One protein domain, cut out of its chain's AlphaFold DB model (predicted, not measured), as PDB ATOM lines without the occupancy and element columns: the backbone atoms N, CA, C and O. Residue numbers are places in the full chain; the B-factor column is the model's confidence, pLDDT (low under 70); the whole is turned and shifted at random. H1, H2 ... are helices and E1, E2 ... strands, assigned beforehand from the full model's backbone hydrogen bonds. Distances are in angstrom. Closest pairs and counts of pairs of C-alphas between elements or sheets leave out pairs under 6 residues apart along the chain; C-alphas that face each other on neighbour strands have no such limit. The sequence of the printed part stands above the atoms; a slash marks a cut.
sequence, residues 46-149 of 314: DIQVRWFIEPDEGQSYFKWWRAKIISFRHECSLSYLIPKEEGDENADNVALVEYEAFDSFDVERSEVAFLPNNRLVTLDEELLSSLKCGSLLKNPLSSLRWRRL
ATOM      1  N   ASP A  46     228.810 281.991 163.909       96.31
ATOM      2  CA  ASP A  46     228.346 283.303 164.356       96.31
ATOM      3  C   ASP A  46     227.082 283.178 165.218       96.31
ATOM      4  O   ASP A  46     226.052 282.629 164.807       96.31
ATOM      5  N   ILE A  47     227.132 283.773 166.403       96.06
ATOM      6  CA  ILE A  47     226.014 283.884 167.338       96.06
ATOM      7  C   ILE A  47     225.672 285.355 167.590       96.06
ATOM      8  O   ILE A  47     226.415 286.276 167.249       96.06
ATOM      9  N   GLN A  48     224.520 285.589 168.208       95.94
ATOM     10  CA  GLN A  48     224.178 286.876 168.802       95.94
ATOM     11  C   GLN A  48     223.984 286.714 170.302       95.94
ATOM     12  O   GLN A  48     223.307 285.784 170.733       95.94
ATOM     13  N   VAL A  49     224.530 287.636 171.086       94.81
ATOM     14  CA  VAL A  49     224.427 287.685 172.546       94.81
ATOM     15  C   VAL A  49     223.642 288.934 172.943       94.81
ATOM     16  O   VAL A  49     223.901 290.020 172.429       94.81
ATOM     17  N   ARG A  50     222.642 288.785 173.813       94.38
ATOM     18  CA  ARG A  50     221.807 289.885 174.310       94.38
ATOM     19  C   ARG A  50     222.491 290.533 175.505       94.38
ATOM     20  O   ARG A  50     222.637 289.892 176.543       94.38
ATOM     21  N   TRP A  51     222.838 291.801 175.350       91.31
ATOM     22  CA  TRP A  51     223.409 292.657 176.381       91.31
ATOM     23  C   TRP A  51     222.353 293.603 176.938       91.31
ATOM     24  O   TRP A  51     221.445 294.017 176.214       91.31
ATOM     25  N   PHE A  52     222.488 293.930 178.217       89.25
ATOM     26  CA  PHE A  52     221.768 295.014 178.871       89.25
ATOM     27  C   PHE A  52     222.710 296.212 178.951       89.25
ATOM     28  O   PHE A  52     223.834 296.068 179.429       89.25
ATOM     29  N   ILE A  53     222.287 297.350 178.412       87.75
ATOM     30  CA  ILE A  53     223.099 298.560 178.305       87.75
ATOM     31  C   ILE A  53     222.447 299.637 179.164       87.75
ATOM     32  O   ILE A  53     221.291 299.999 178.938       87.75
ATOM     33  N   GLU A  54     223.211 300.154 180.123       91.38
ATOM     34  CA  GLU A  54     222.863 301.303 180.957       91.38
ATOM     35  C   GLU A  54     223.668 302.514 180.461       91.38
ATOM     36  O   GLU A  54     224.855 302.622 180.772       91.38
ATOM     37  N   PRO A  55     223.094 303.382 179.606       89.00
ATOM     38  CA  PRO A  55     223.791 304.583 179.161       89.00
ATOM     39  C   PRO A  55     223.926 305.598 180.308       89.00
ATOM     40  O   PRO A  55     223.073 305.645 181.191       89.00
ATOM     41  N   ASP A  56     224.950 306.460 180.249       92.31
ATOM     42  CA  ASP A  56     225.149 307.546 181.229       92.31
ATOM     43  C   ASP A  56     223.939 308.499 181.298       92.31
ATOM     44  O   ASP A  56     223.590 309.015 182.358       92.31
ATOM     45  N   GLU A  57     223.284 308.714 180.155       94.56
ATOM     46  CA  GLU A  57     222.057 309.495 180.026       94.56
ATOM     47  C   GLU A  57     221.007 308.685 179.248       94.56
ATOM     48  O   GLU A  57     221.244 308.265 178.113       94.56
ATOM     49  N   GLY A  58     219.824 308.486 179.838       94.44
ATOM     50  CA  GLY A  58     218.677 307.841 179.185       94.44
ATOM     51  C   GLY A  58     218.158 306.595 179.902       94.44
ATOM     52  O   GLY A  58     218.545 306.286 181.025       94.44
ATOM     53  N   GLN A  59     217.225 305.894 179.253       92.00
ATOM     54  CA  GLN A  59     216.684 304.627 179.749       92.00
ATOM     55  C   GLN A  59     217.587 303.461 179.335       92.00
ATOM     56  O   GLN A  59     218.100 303.424 178.214       92.00
ATOM     57  N   SER A  60     217.752 302.492 180.234       91.50
ATOM     58  CA  SER A  60     218.440 301.237 179.940       91.50
ATOM     59  C   SER A  60     217.725 300.461 178.835       91.50
ATOM     60  O   SER A  60     216.493 300.439 178.793       91.50
ATOM     61  N   TYR A  61     218.473 299.769 177.981       89.88
ATOM     62  CA  TYR A  61     217.894 298.997 176.883       89.88
ATOM     63  C   TYR A  61     218.652 297.695 176.630       89.88
ATOM     64  O   TYR A  61     219.805 297.521 177.025       89.88
ATOM     65  N   PHE A  62     217.996 296.758 175.945       90.44
ATOM     66  CA  PHE A  62     218.631 295.520 175.511       90.44
ATOM     67  C   PHE A  62     219.096 295.609 174.065       90.44
ATOM     68  O   PHE A  62     218.406 296.157 173.207       90.44
ATOM     69  N   LYS A  63     220.236 294.986 173.769       92.00
ATOM     70  CA  LYS A  63     220.769 294.924 172.411       92.00
ATOM     71  C   LYS A  63     221.382 293.571 172.102       92.00
ATOM     72  O   LYS A  63     222.107 293.001 172.909       92.00
ATOM     73  N   TRP A  64     221.107 293.070 170.902       93.19
ATOM     74  CA  TRP A  64     221.760 291.879 170.371       93.19
ATOM     75  C   TRP A  64     223.069 292.252 169.693       93.19
ATOM     76  O   TRP A  64     223.090 293.069 168.770       93.19
ATOM     77  N   TRP A  65     224.147 291.611 170.121       93.81
ATOM     78  CA  TRP A  65     225.485 291.837 169.610       93.81
ATOM     79  C   TRP A  65     226.043 290.568 168.993       93.81
ATOM     80  O   TRP A  65     225.930 289.491 169.571       93.81
ATOM     81  N   ARG A  66     226.625 290.685 167.804       95.69
ATOM     82  CA  ARG A  66     227.318 289.584 167.142       95.69
ATOM     83  C   ARG A  66     228.573 289.160 167.893       95.69
ATOM     84  O   ARG A  66     229.352 289.995 168.347       95.69
ATOM     85  N   ALA A  67     228.758 287.853 167.970       96.69
ATOM     86  CA  ALA A  67     229.965 287.244 168.484       96.69
ATOM     87  C   ALA A  67     230.271 285.967 167.695       96.69
ATOM     88  O   ALA A  67     229.356 285.304 167.207       96.69
ATOM     89  N   LYS A  68     231.548 285.619 167.583       96.81
ATOM     90  CA  LYS A  68     232.023 284.447 166.853       96.81
ATOM     91  C   LYS A  68     232.604 283.423 167.817       96.81
ATOM     92  O   LYS A  68     233.425 283.756 168.672       96.81
ATOM     93  N   ILE A  69     232.207 282.162 167.672       95.69
ATOM     94  CA  ILE A  69     232.772 281.057 168.450       95.69
ATOM     95  C   ILE A  69     234.148 280.718 167.877       95.69
ATOM     96  O   ILE A  69     234.255 280.233 166.756       95.69
ATOM     97  N   ILE A  70     235.211 280.950 168.642       95.88
ATOM     98  CA  ILE A  70     236.585 280.704 168.191       95.88
ATOM     99  C   ILE A  70     236.970 279.238 168.394       95.88
ATOM    100  O   ILE A  70     237.495 278.593 167.491       95.88
ATOM    101  N   SER A  71     236.713 278.693 169.583       93.00
ATOM    102  CA  SER A  71     237.090 277.319 169.930       93.00
ATOM    103  C   SER A  71     236.320 276.813 171.144       93.00
ATOM    104  O   SER A  71     236.013 277.604 172.032       93.00
ATOM    105  N   PHE A  72     236.099 275.501 171.239       89.75
ATOM    106  CA  PHE A  72     235.595 274.849 172.453       89.75
ATOM    107  C   PHE A  72     236.752 274.328 173.309       89.75
ATOM    108  O   PHE A  72     237.765 273.866 172.781       89.75
ATOM    109  N   ARG A  73     236.614 274.406 174.636       84.06
ATOM    110  CA  ARG A  73     237.573 273.828 175.582       84.06
ATOM    111  C   ARG A  73     237.058 272.502 176.116       84.06
ATOM    112  O   ARG A  73     236.095 272.477 176.871       84.06
ATOM    113  N   HIS A  74     237.794 271.438 175.810       73.62
ATOM    114  CA  HIS A  74     237.496 270.076 176.262       73.62
ATOM    115  C   HIS A  74     237.968 269.766 177.697       73.62
ATOM    116  O   HIS A  74     237.735 268.685 178.228       73.62
ATOM    117  N   GLU A  75     238.684 270.695 178.341       66.19
ATOM    118  CA  GLU A  75     239.359 270.436 179.624       66.19
ATOM    119  C   GLU A  75     238.622 271.020 180.841       66.19
ATOM    120  O   GLU A  75     238.969 270.725 181.985       66.19
ATOM    121  N   CYS A  76     237.588 271.838 180.627       61.53
ATOM    122  CA  CYS A  76     236.834 272.468 181.710       61.53
ATOM    123  C   CYS A  76     235.548 271.693 182.003       61.53
ATOM    124  O   CYS A  76     234.471 272.022 181.507       61.53
ATOM    125  N   SER A  77     235.644 270.678 182.867       63.72
ATOM    126  CA  SER A  77     234.452 270.005 183.386       63.72
ATOM    127  C   SER A  77     233.711 270.927 184.361       63.72
ATOM    128  O   SER A  77     234.040 271.008 185.544       63.72
ATOM    129  N   LEU A  78     232.679 271.622 183.880       66.44
ATOM    130  CA  LEU A  78     231.781 272.447 184.701       66.44
ATOM    131  C   LEU A  78     230.746 271.613 185.476       66.44
ATOM    132  O   LEU A  78     229.636 272.073 185.740       66.44
ATOM    133  N   SER A  79     231.094 270.388 185.884       65.25
ATOM    134  CA  SER A  79     230.188 269.484 186.609       65.25
ATOM    135  C   SER A  79     229.648 270.055 187.924       65.25
ATOM    136  O   SER A  79     228.719 269.493 188.491       65.25
ATOM    137  N   TYR A  80     230.242 271.141 188.420       63.41
ATOM    138  CA  TYR A  80     229.812 271.849 189.622       63.41
ATOM    139  C   TYR A  80     228.731 272.909 189.363       63.41
ATOM    140  O   TYR A  80     228.001 273.249 190.289       63.41
ATOM    141  N   LEU A  81     228.621 273.441 188.138       61.53
ATOM    142  CA  LEU A  81     227.661 274.502 187.801       61.53
ATOM    143  C   LEU A  81     226.309 273.964 187.337       61.53
ATOM    144  O   LEU A  81     225.279 274.588 187.580       61.53
ATOM    145  N   ILE A  82     226.316 272.824 186.653       63.53
ATOM    146  CA  ILE A  82     225.108 272.183 186.145       63.53
ATOM    147  C   ILE A  82     224.956 270.879 186.925       63.53
ATOM    148  O   ILE A  82     225.804 269.994 186.768       63.53
ATOM    149  N   PRO A  83     223.932 270.750 187.793       58.28
ATOM    150  CA  PRO A  83     223.634 269.488 188.449       58.28
ATOM    151  C   PRO A  83     223.493 268.413 187.375       58.28
ATOM    152  O   PRO A  83     222.617 268.511 186.520       58.28
ATOM    153  N   LYS A  84     224.386 267.420 187.390       60.91
ATOM    154  CA  LYS A  84     224.297 266.292 186.466       60.91
ATOM    155  C   LYS A  84     222.984 265.568 186.727       60.91
ATOM    156  O   LYS A  84     222.802 265.005 187.809       60.91
ATOM    157  N   GLU A  85     222.084 265.566 185.753       57.50
ATOM    158  CA  GLU A  85     221.054 264.535 185.719       57.50
ATOM    159  C   GLU A  85     221.748 263.193 185.430       57.50
ATOM    160  O   GLU A  85     222.708 263.128 184.656       57.50
ATOM    161  N   GLU A  86     221.340 262.125 186.123       48.88
ATOM    162  CA  GLU A  86     221.903 260.785 185.922       48.88
ATOM    163  C   GLU A  86     221.778 260.386 184.443       48.88
ATOM    164  O   GLU A  86     220.680 260.120 183.959       48.88
ATOM    165  N   GLY A  87     222.909 260.342 183.732       57.38
ATOM    166  CA  GLY A  87     222.983 259.928 182.328       57.38
ATOM    167  C   GLY A  87     223.511 260.981 181.354       57.38
ATOM    168  O   GLY A  87     223.730 260.639 180.195       57.38
ATOM    169  N   ASP A  88     223.759 262.217 181.797       57.88
ATOM    170  CA  ASP A  88     224.349 263.245 180.933       57.88
ATOM    171  C   ASP A  88     225.888 263.149 180.971       57.88
ATOM    172  O   ASP A  88     226.567 263.627 181.891       57.88
ATOM    173  N   GLU A  89     226.459 262.431 180.002       56.09
ATOM    174  CA  GLU A  89     227.903 262.376 179.760       56.09
ATOM    175  C   GLU A  89     228.354 263.734 179.195       56.09
ATOM    176  O   GLU A  89     228.450 263.925 177.989       56.09
ATOM    177  N   ASN A  90     228.549 264.693 180.112       51.59
ATOM    178  CA  ASN A  90     228.906 266.099 179.899       51.59
ATOM    179  C   ASN A  90     229.622 266.405 178.573       51.59
ATOM    180  O   ASN A  90     230.823 266.170 178.433       51.59
ATOM    181  N   ALA A  91     228.880 267.059 177.682       53.88
ATOM    182  CA  ALA A  91     229.416 267.833 176.579       53.88
ATOM    183  C   ALA A  91     230.182 269.067 177.076       53.88
ATOM    184  O   ALA A  91     229.808 269.727 178.052       53.88
ATOM    185  N   ASP A  92     231.237 269.394 176.346       65.25
ATOM    186  CA  ASP A  92     232.091 270.555 176.539       65.25
ATOM    187  C   ASP A  92     231.351 271.856 176.200       65.25
ATOM    188  O   ASP A  92     231.442 272.394 175.101       65.25
ATOM    189  N   ASN A  93     230.603 272.388 177.164       82.06
ATOM    190  CA  ASN A  93     229.814 273.609 176.971       82.06
ATOM    191  C   ASN A  93     230.626 274.905 177.132       82.06
ATOM    192  O   ASN A  93     230.040 275.987 177.157       82.06
ATOM    193  N   VAL A  94     231.953 274.822 177.278       89.69
ATOM    194  CA  VAL A  94     232.821 275.998 177.421       89.69
ATOM    195  C   VAL A  94     233.438 276.357 176.079       89.69
ATOM    196  O   VAL A  94     234.091 275.526 175.447       89.69
ATOM    197  N   ALA A  95     233.277 277.608 175.665       92.44
ATOM    198  CA  ALA A  95     233.867 278.133 174.445       92.44
ATOM    199  C   ALA A  95     234.604 279.447 174.689       92.44
ATOM    200  O   ALA A  95     234.274 280.210 175.591       92.44
ATOM    201  N   LEU A  96     235.586 279.721 173.838       93.56
ATOM    202  CA  LEU A  96     236.147 281.048 173.661       93.56
ATOM    203  C   LEU A  96     235.329 281.765 172.587       93.56
ATOM    204  O   LEU A  96     235.239 281.278 171.456       93.56
ATOM    205  N   VAL A  97     234.745 282.903 172.941       95.50
ATOM    206  CA  VAL A  97     233.921 283.721 172.050       95.50
ATOM    207  C   VAL A  97     234.591 285.077 171.847       95.50
ATOM    208  O   VAL A  97     235.121 285.656 172.790       95.50
ATOM    209  N   GLU A  98     234.597 285.559 170.605       96.69
ATOM    210  CA  GLU A  98     235.095 286.882 170.218       96.69
ATOM    211  C   GLU A  98     233.913 287.778 169.839       96.69
ATOM    212  O   GLU A  98     233.153 287.450 168.927       96.69
ATOM    213  N   TYR A  99     233.739 288.891 170.543       94.88
ATOM    214  CA  TYR A  99     232.680 289.862 170.281       94.88
ATOM    215  C   TYR A  99     233.118 290.841 169.186       94.88
ATOM    216  O   TYR A  99     234.258 291.307 169.168       94.88
ATOM    217  N   GLU A 100     232.216 291.147 168.248       93.31
ATOM    218  CA  GLU A 100     232.489 292.119 167.182       93.31
ATOM    219  C   GLU A 100     232.654 293.523 167.789       93.31
ATOM    220  O   GLU A 100     231.895 293.891 168.678       93.31
ATOM    221  N   ALA A 101     233.600 294.334 167.311       89.88
ATOM    222  CA  ALA A 101     233.717 295.715 167.783       89.88
ATOM    223  C   ALA A 101     232.443 296.513 167.456       89.88
ATOM    224  O   ALA A 101     231.900 296.413 166.350       89.88
ATOM    225  N   PHE A 102     231.970 297.330 168.396       82.94
ATOM    226  CA  PHE A 102     230.825 298.211 168.173       82.94
ATOM    227  C   PHE A 102     230.999 299.523 168.933       82.94
ATOM    228  O   PHE A 102     231.095 299.529 170.154       82.94
ATOM    229  N   ASP A 103     230.951 300.635 168.200       84.56
ATOM    230  CA  ASP A 103     231.046 301.992 168.745       84.56
ATOM    231  C   ASP A 103     232.307 302.203 169.608       84.56
ATOM    232  O   ASP A 103     233.413 302.185 169.067       84.56
ATOM    233  N   SER A 104     232.152 302.370 170.925       78.44
ATOM    234  CA  SER A 104     233.231 302.558 171.903       78.44
ATOM    235  C   SER A 104     233.833 301.258 172.445       78.44
ATOM    236  O   SER A 104     234.739 301.312 173.276       78.44
ATOM    237  N   PHE A 105     233.344 300.101 172.000       79.06
ATOM    238  CA  PHE A 105     233.810 298.809 172.478       79.06
ATOM    239  C   PHE A 105     234.783 298.165 171.495       79.06
ATOM    240  O   PHE A 105     234.457 297.919 170.327       79.06
ATOM    241  N   ASP A 106     235.972 297.862 172.007       89.12
ATOM    242  CA  ASP A 106     236.990 297.098 171.301       89.12
ATOM    243  C   ASP A 106     236.582 295.627 171.137       89.12
ATOM    244  O   ASP A 106     235.673 295.121 171.793       89.12
ATOM    245  N   VAL A 107     237.288 294.925 170.248       90.81
ATOM    246  CA  VAL A 107     237.158 293.468 170.121       90.81
ATOM    247  C   VAL A 107     237.556 292.822 171.446       90.81
ATOM    248  O   VAL A 107     238.722 292.864 171.841       90.81
ATOM    249  N   GLU A 108     236.591 292.186 172.104       92.25
ATOM    250  CA  GLU A 108     236.795 291.465 173.356       92.25
ATOM    251  C   GLU A 108     236.700 289.957 173.124       92.25
ATOM    252  O   GLU A 108     235.869 289.470 172.354       92.25
ATOM    253  N   ARG A 109     237.564 289.198 173.801       95.06
ATOM    254  CA  ARG A 109     237.484 287.738 173.852       95.06
ATOM    255  C   ARG A 109     237.166 287.305 175.265       95.06
ATOM    256  O   ARG A 109     237.887 287.679 176.186       95.06
ATOM    257  N   SER A 110     236.168 286.446 175.408       92.94
ATOM    258  CA  SER A 110     235.756 285.948 176.715       92.94
ATOM    259  C   SER A 110     235.537 284.442 176.670       92.94
ATOM    260  O   SER A 110     235.058 283.883 175.678       92.94
ATOM    261  N   GLU A 111     235.907 283.768 177.755       92.56
ATOM    262  CA  GLU A 111     235.526 282.377 177.973       92.56
ATOM    263  C   GLU A 111     234.091 282.347 178.487       92.56
ATOM    264  O   GLU A 111     233.732 283.070 179.415       92.56
ATOM    265  N   VAL A 112     233.247 281.534 177.863       92.25
ATOM    266  CA  VAL A 112     231.818 281.486 178.163       92.25
ATOM    267  C   VAL A 112     231.353 280.049 178.318       92.25
ATOM    268  O   VAL A 112     231.810 279.151 177.613       92.25
ATOM    269  N   ALA A 113     230.415 279.835 179.233       90.81
ATOM    270  CA  ALA A 113     229.704 278.580 179.402       90.81
ATOM    271  C   ALA A 113     228.299 278.690 178.808       90.81
ATOM    272  O   ALA A 113     227.502 279.544 179.210       90.81
ATOM    273  N   PHE A 114     227.977 277.794 177.881       89.06
ATOM    274  CA  PHE A 114     226.628 277.634 177.364       89.06
ATOM    275  C   PHE A 114     225.779 276.831 178.349       89.06
ATOM    276  O   PHE A 114     226.123 275.720 178.749       89.06
ATOM    277  N   LEU A 115     224.644 277.404 178.731       85.69
ATOM    278  CA  LEU A 115     223.674 276.795 179.630       85.69
ATOM    279  C   LEU A 115     222.364 276.501 178.876       85.69
ATOM    280  O   LEU A 115     222.085 277.125 177.843       85.69
ATOM    281  N   PRO A 116     221.515 275.595 179.397       82.56
ATOM    282  CA  PRO A 116     220.183 275.355 178.849       82.56
ATOM    283  C   PRO A 116     219.344 276.635 178.724       82.56
ATOM    284  O   PRO A 116     219.558 277.622 179.434       82.56
ATOM    285  N   ASN A 117     218.338 276.597 177.845       82.69
ATOM    286  CA  ASN A 117     217.433 277.718 177.561       82.69
ATOM    287  C   ASN A 117     218.148 278.955 177.003       82.69
ATOM    288  O   ASN A 117     217.828 280.084 177.385       82.69
ATOM    289  N   ASN A 118     219.121 278.761 176.112       89.50
ATOM    290  CA  ASN A 118     219.818 279.855 175.437       89.50
ATOM    291  C   ASN A 118     220.470 280.849 176.415       89.50
ATOM    292  O   ASN A 118     220.483 282.059 176.178       89.50
ATOM    293  N   ARG A 119     220.960 280.349 177.555       88.31
ATOM    294  CA  ARG A 119     221.693 281.143 178.547       88.31
ATOM    295  C   ARG A 119     223.190 281.000 178.313       88.31
ATOM    296  O   ARG A 119     223.666 279.952 177.885       88.31
ATOM    297  N   LEU A 120     223.911 282.071 178.592       91.06
ATOM    298  CA  LEU A 120     225.354 282.170 178.462       91.06
ATOM    299  C   LEU A 120     225.892 282.829 179.729       91.06
ATOM    300  O   LEU A 120     225.322 283.804 180.210       91.06
ATOM    301  N   VAL A 121     226.954 282.273 180.294       89.75
ATOM    302  CA  VAL A 121     227.636 282.847 181.457       89.75
ATOM    303  C   VAL A 121     229.078 283.112 181.080       89.75
ATOM    304  O   VAL A 121     229.759 282.204 180.610       89.75
ATOM    305  N   THR A 122     229.538 284.335 181.310       90.25
ATOM    306  CA  THR A 122     230.949 284.685 181.170       90.25
ATOM    307  C   THR A 122     231.734 284.097 182.339       90.25
ATOM    308  O   THR A 122     231.338 284.225 183.497       90.25
ATOM    309  N   LEU A 123     232.823 283.404 182.029       88.06
ATOM    310  CA  LEU A 123     233.735 282.810 182.995       88.06
ATOM    311  C   LEU A 123     234.914 283.767 183.181       88.06
ATOM    312  O   LEU A 123     235.871 283.735 182.410       88.06
ATOM    313  N   ASP A 124     234.834 284.635 184.186       85.19
ATOM    314  CA  ASP A 124     235.983 285.445 184.594       85.19
ATOM    315  C   ASP A 124     236.972 284.626 185.460       85.19
ATOM    316  O   ASP A 124     236.681 283.511 185.914       85.19
ATOM    317  N   GLU A 125     238.184 285.151 185.664       78.94
ATOM    318  CA  GLU A 125     239.231 284.460 186.431       78.94
ATOM    319  C   GLU A 125     238.845 284.234 187.901       78.94
ATOM    320  O   GLU A 125     239.234 283.222 188.502       78.94
ATOM    321  N   GLU A 126     238.070 285.149 188.487       78.75
ATOM    322  CA  GLU A 126     237.597 285.055 189.866       78.75
ATOM    323  C   GLU A 126     236.573 283.923 190.001       78.75
ATOM    324  O   GLU A 126     236.651 283.101 190.919       78.75
ATOM    325  N   LEU A 127     235.683 283.792 189.023       77.44
ATOM    326  CA  LEU A 127     234.686 282.749 188.925       77.44
ATOM    327  C   LEU A 127     235.347 281.396 188.723       77.44
ATOM    328  O   LEU A 127     235.065 280.461 189.468       77.44
ATOM    329  N   LEU A 128     236.281 281.297 187.777       75.75
ATOM    330  CA  LEU A 128     237.073 280.087 187.560       75.75
ATOM    331  C   LEU A 128     237.826 279.676 188.835       75.75
ATOM    332  O   LEU A 128     237.922 278.485 189.139       75.75
ATOM    333  N   SER A 129     238.327 280.641 189.607       76.25
ATOM    334  CA  SER A 129     239.002 280.391 190.884       76.25
ATOM    335  C   SER A 129     238.025 279.942 191.975       76.25
ATOM    336  O   SER A 129     238.286 278.959 192.669       76.25
ATOM    337  N   SER A 130     236.864 280.590 192.092       74.69
ATOM    338  CA  SER A 130     235.824 280.228 193.063       74.69
ATOM    339  C   SER A 130     235.227 278.839 192.796       74.69
ATOM    340  O   SER A 130     234.996 278.073 193.738       74.69
ATOM    341  N   LEU A 131     235.079 278.466 191.519       71.31
ATOM    342  CA  LEU A 131     234.607 277.153 191.082       71.31
ATOM    343  C   LEU A 131     235.584 276.040 191.449       71.31
ATOM    344  O   LEU A 131     235.159 274.974 191.894       71.31
ATOM    345  N   LYS A 132     236.894 276.294 191.346       71.88
ATOM    346  CA  LYS A 132     237.928 275.351 191.808       71.88
ATOM    347  C   LYS A 132     237.861 275.111 193.317       71.88
ATOM    348  O   LYS A 132     238.211 274.026 193.773       71.88
ATOM    349  N   CYS A 133     237.403 276.095 194.088       66.56
ATOM    350  CA  CYS A 133     237.293 275.994 195.543       66.56
ATOM    351  C   CYS A 133     235.982 275.357 196.032       66.56
ATOM    352  O   CYS A 133     235.806 275.213 197.241       66.56
ATOM    353  N   GLY A 134     235.064 274.971 195.136       58.88
ATOM    354  CA  GLY A 134     233.779 274.371 195.517       58.88
ATOM    355  C   GLY A 134     232.866 275.316 196.305       58.88
ATOM    356  O   GLY A 134     231.938 274.862 196.975       58.88
ATOM    357  N   SER A 135     233.127 276.625 196.255       59.34
ATOM    358  CA  SER A 135     232.271 277.617 196.895       59.34
ATOM    359  C   SER A 135     231.030 277.824 196.034       59.34
ATOM    360  O   SER A 135     231.133 278.206 194.872       59.34
ATOM    361  N   LEU A 136     229.849 277.589 196.609       55.91
ATOM    362  CA  LEU A 136     228.580 277.955 195.981       55.91
ATOM    363  C   LEU A 136     228.576 279.469 195.747       55.91
ATOM    364  O   LEU A 136     228.628 280.248 196.702       55.91
ATOM    365  N   LEU A 137     228.540 279.878 194.479       55.59
ATOM    366  CA  LEU A 137     228.382 281.274 194.085       55.59
ATOM    367  C   LEU A 137     227.063 281.789 194.672       55.59
ATOM    368  O   LEU A 137     225.984 281.354 194.279       55.59
ATOM    369  N   LYS A 138     227.155 282.683 195.663       53.19
ATOM    370  CA  LYS A 138     225.986 283.322 196.290       53.19
ATOM    371  C   LYS A 138     225.382 284.423 195.421       53.19
ATOM    372  O   LYS A 138     224.233 284.789 195.641       53.19
ATOM    373  N   ASN A 139     226.134 284.923 194.443       50.41
ATOM    374  CA  ASN A 139     225.647 285.931 193.516       50.41
ATOM    375  C   ASN A 139     225.092 285.251 192.262       50.41
ATOM    376  O   ASN A 139     225.766 284.376 191.706       50.41
ATOM    377  N   PRO A 140     223.884 285.628 191.803       52.97
ATOM    378  CA  PRO A 140     223.389 285.178 190.519       52.97
ATOM    379  C   PRO A 140     224.356 285.692 189.457       52.97
ATOM    380  O   PRO A 140     224.457 286.890 189.212       52.97
ATOM    381  N   LEU A 141     225.098 284.763 188.861       61.66
ATOM    382  CA  LEU A 141     225.858 284.989 187.642       61.66
ATOM    383  C   LEU A 141     224.998 285.793 186.670       61.66
ATOM    384  O   LEU A 141     223.871 285.373 186.379       61.66
ATOM    385  N   SER A 142     225.510 286.927 186.191       66.81
ATOM    386  CA  SER A 142     224.879 287.703 185.129       66.81
ATOM    387  C   SER A 142     224.785 286.810 183.894       66.81
ATOM    388  O   SER A 142     225.717 286.650 183.112       66.81
ATOM    389  N   SER A 143     223.658 286.114 183.763       80.00
ATOM    390  CA  SER A 143     223.458 285.203 182.651       80.00
ATOM    391  C   SER A 143     222.955 286.004 181.467       80.00
ATOM    392  O   SER A 143     221.818 286.482 181.473       80.00
ATOM    393  N   LEU A 144     223.792 286.106 180.451       91.38
ATOM    394  CA  LEU A 144     223.437 286.633 179.149       91.38
ATOM    395  C   LEU A 144     222.527 285.634 178.418       91.38
ATOM    396  O   LEU A 144     222.442 284.450 178.765       91.38
ATOM    397  N   ARG A 145     221.823 286.109 177.390       93.00
ATOM    398  CA  ARG A 145     221.088 285.245 176.452       93.00
ATOM    399  C   ARG A 145     221.823 285.190 175.125       93.00
ATOM    400  O   ARG A 145     222.456 286.170 174.749       93.00
ATOM    401  N   TRP A 146     221.713 284.083 174.402       94.56
ATOM    402  CA  TRP A 146     222.304 283.949 173.070       94.56
ATOM    403  C   TRP A 146     221.313 283.359 172.056       94.56
ATOM    404  O   TRP A 146     220.289 282.802 172.437       94.56
ATOM    405  N   ARG A 147     221.587 283.506 170.760       94.25
ATOM    406  CA  ARG A 147     220.854 282.853 169.657       94.25
ATOM    407  C   ARG A 147     221.752 282.688 168.433       94.25
ATOM    408  O   ARG A 147     222.795 283.344 168.366       94.25
ATOM    409  N   ARG A 148     221.369 281.855 167.459       94.81
ATOM    410  CA  ARG A 148     222.119 281.763 166.196       94.81
ATOM    411  C   ARG A 148     221.861 282.997 165.345       94.81
ATOM    412  O   ARG A 148     220.801 283.627 165.422       94.81
ATOM    413  N   LEU A 149     222.839 283.368 164.526       92.94
ATOM    414  CA  LEU A 149     222.660 284.477 163.607       92.94
ATOM    415  C   LEU A 149     221.547 284.153 162.593       92.94
ATOM    416  O   LEU A 149     221.642 283.191 161.837       92.94
TER     417      LEU A 149
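AT A GLANCE: This is residues 46 to 149 of the 314 residues of the protein "Hypothetical protein" of Polytomella parva (UniProt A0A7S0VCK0). Six antiparallel strands form a small closed barrel, running round from E1 to E6 and back to E1, with one short helix, H1, off its wall. Residues 83 to 89 of the long E2 to E3 link stick out at one end, and the E1 and E2 hairpin reaches toward the other. The printed part has 104 residues, in the order E1 E2 E3 E4 E5 H1 E6; it is mostly strand, with under half of its residues in named elements. It is only just compact, close to loose, with a radius of gyration of the C-alphas of 14.9 A, and elongated, spanning 46 by 29 by 23 A.

HOW THE PARTS SIT: E1, residues 46 to 53, and E2, residues 61 to 72, form a hairpin, with N 49 and O 65 2.8 A apart. E2 bends by 60 degrees at residue 69; E1 is beside its residues 61 to 68 and E3, residues 94 to 99, beside 67 to 72 on the other side, with N 68 and O 98 2.8 A apart. E4, residues 109 to 115, follows, with N 95 and O 112 2.9 A apart, then E5, residues 119 to 122, with N 113 and O 121 2.8 A apart. E1 to E5 are a meander, each strand the antiparallel neighbour of the one before. E6, residues 143 to 148, has staggered pairing: residues 143 to 145 with E5, N 120 and O 144 2.8 A apart, and 145 to 148 with E1, N 50 and O 145 2.8 A apart. H1, residues 125 to 132, is not on the barrel; every O i to N i+4 pair in it is within hydrogen-bond range.

IN THESE COORDINATES: E1, 21.3 A long, begins at C-alpha 46 (228.346, 283.303, 164.356). E2 is 30.3 A long, E4 18.5 A and E6 16.9 A; E6 ends at C-alpha 148 (222.119, 281.763, 166.196).

THE WHOLE: The C-alphas farthest apart, of Glu 57 and Gly 87, are 49.6 A apart. The printed part has no cut; the E2 to E3 link is long. Residues 75 to 92 and 133 to 142 have pLDDT under 70.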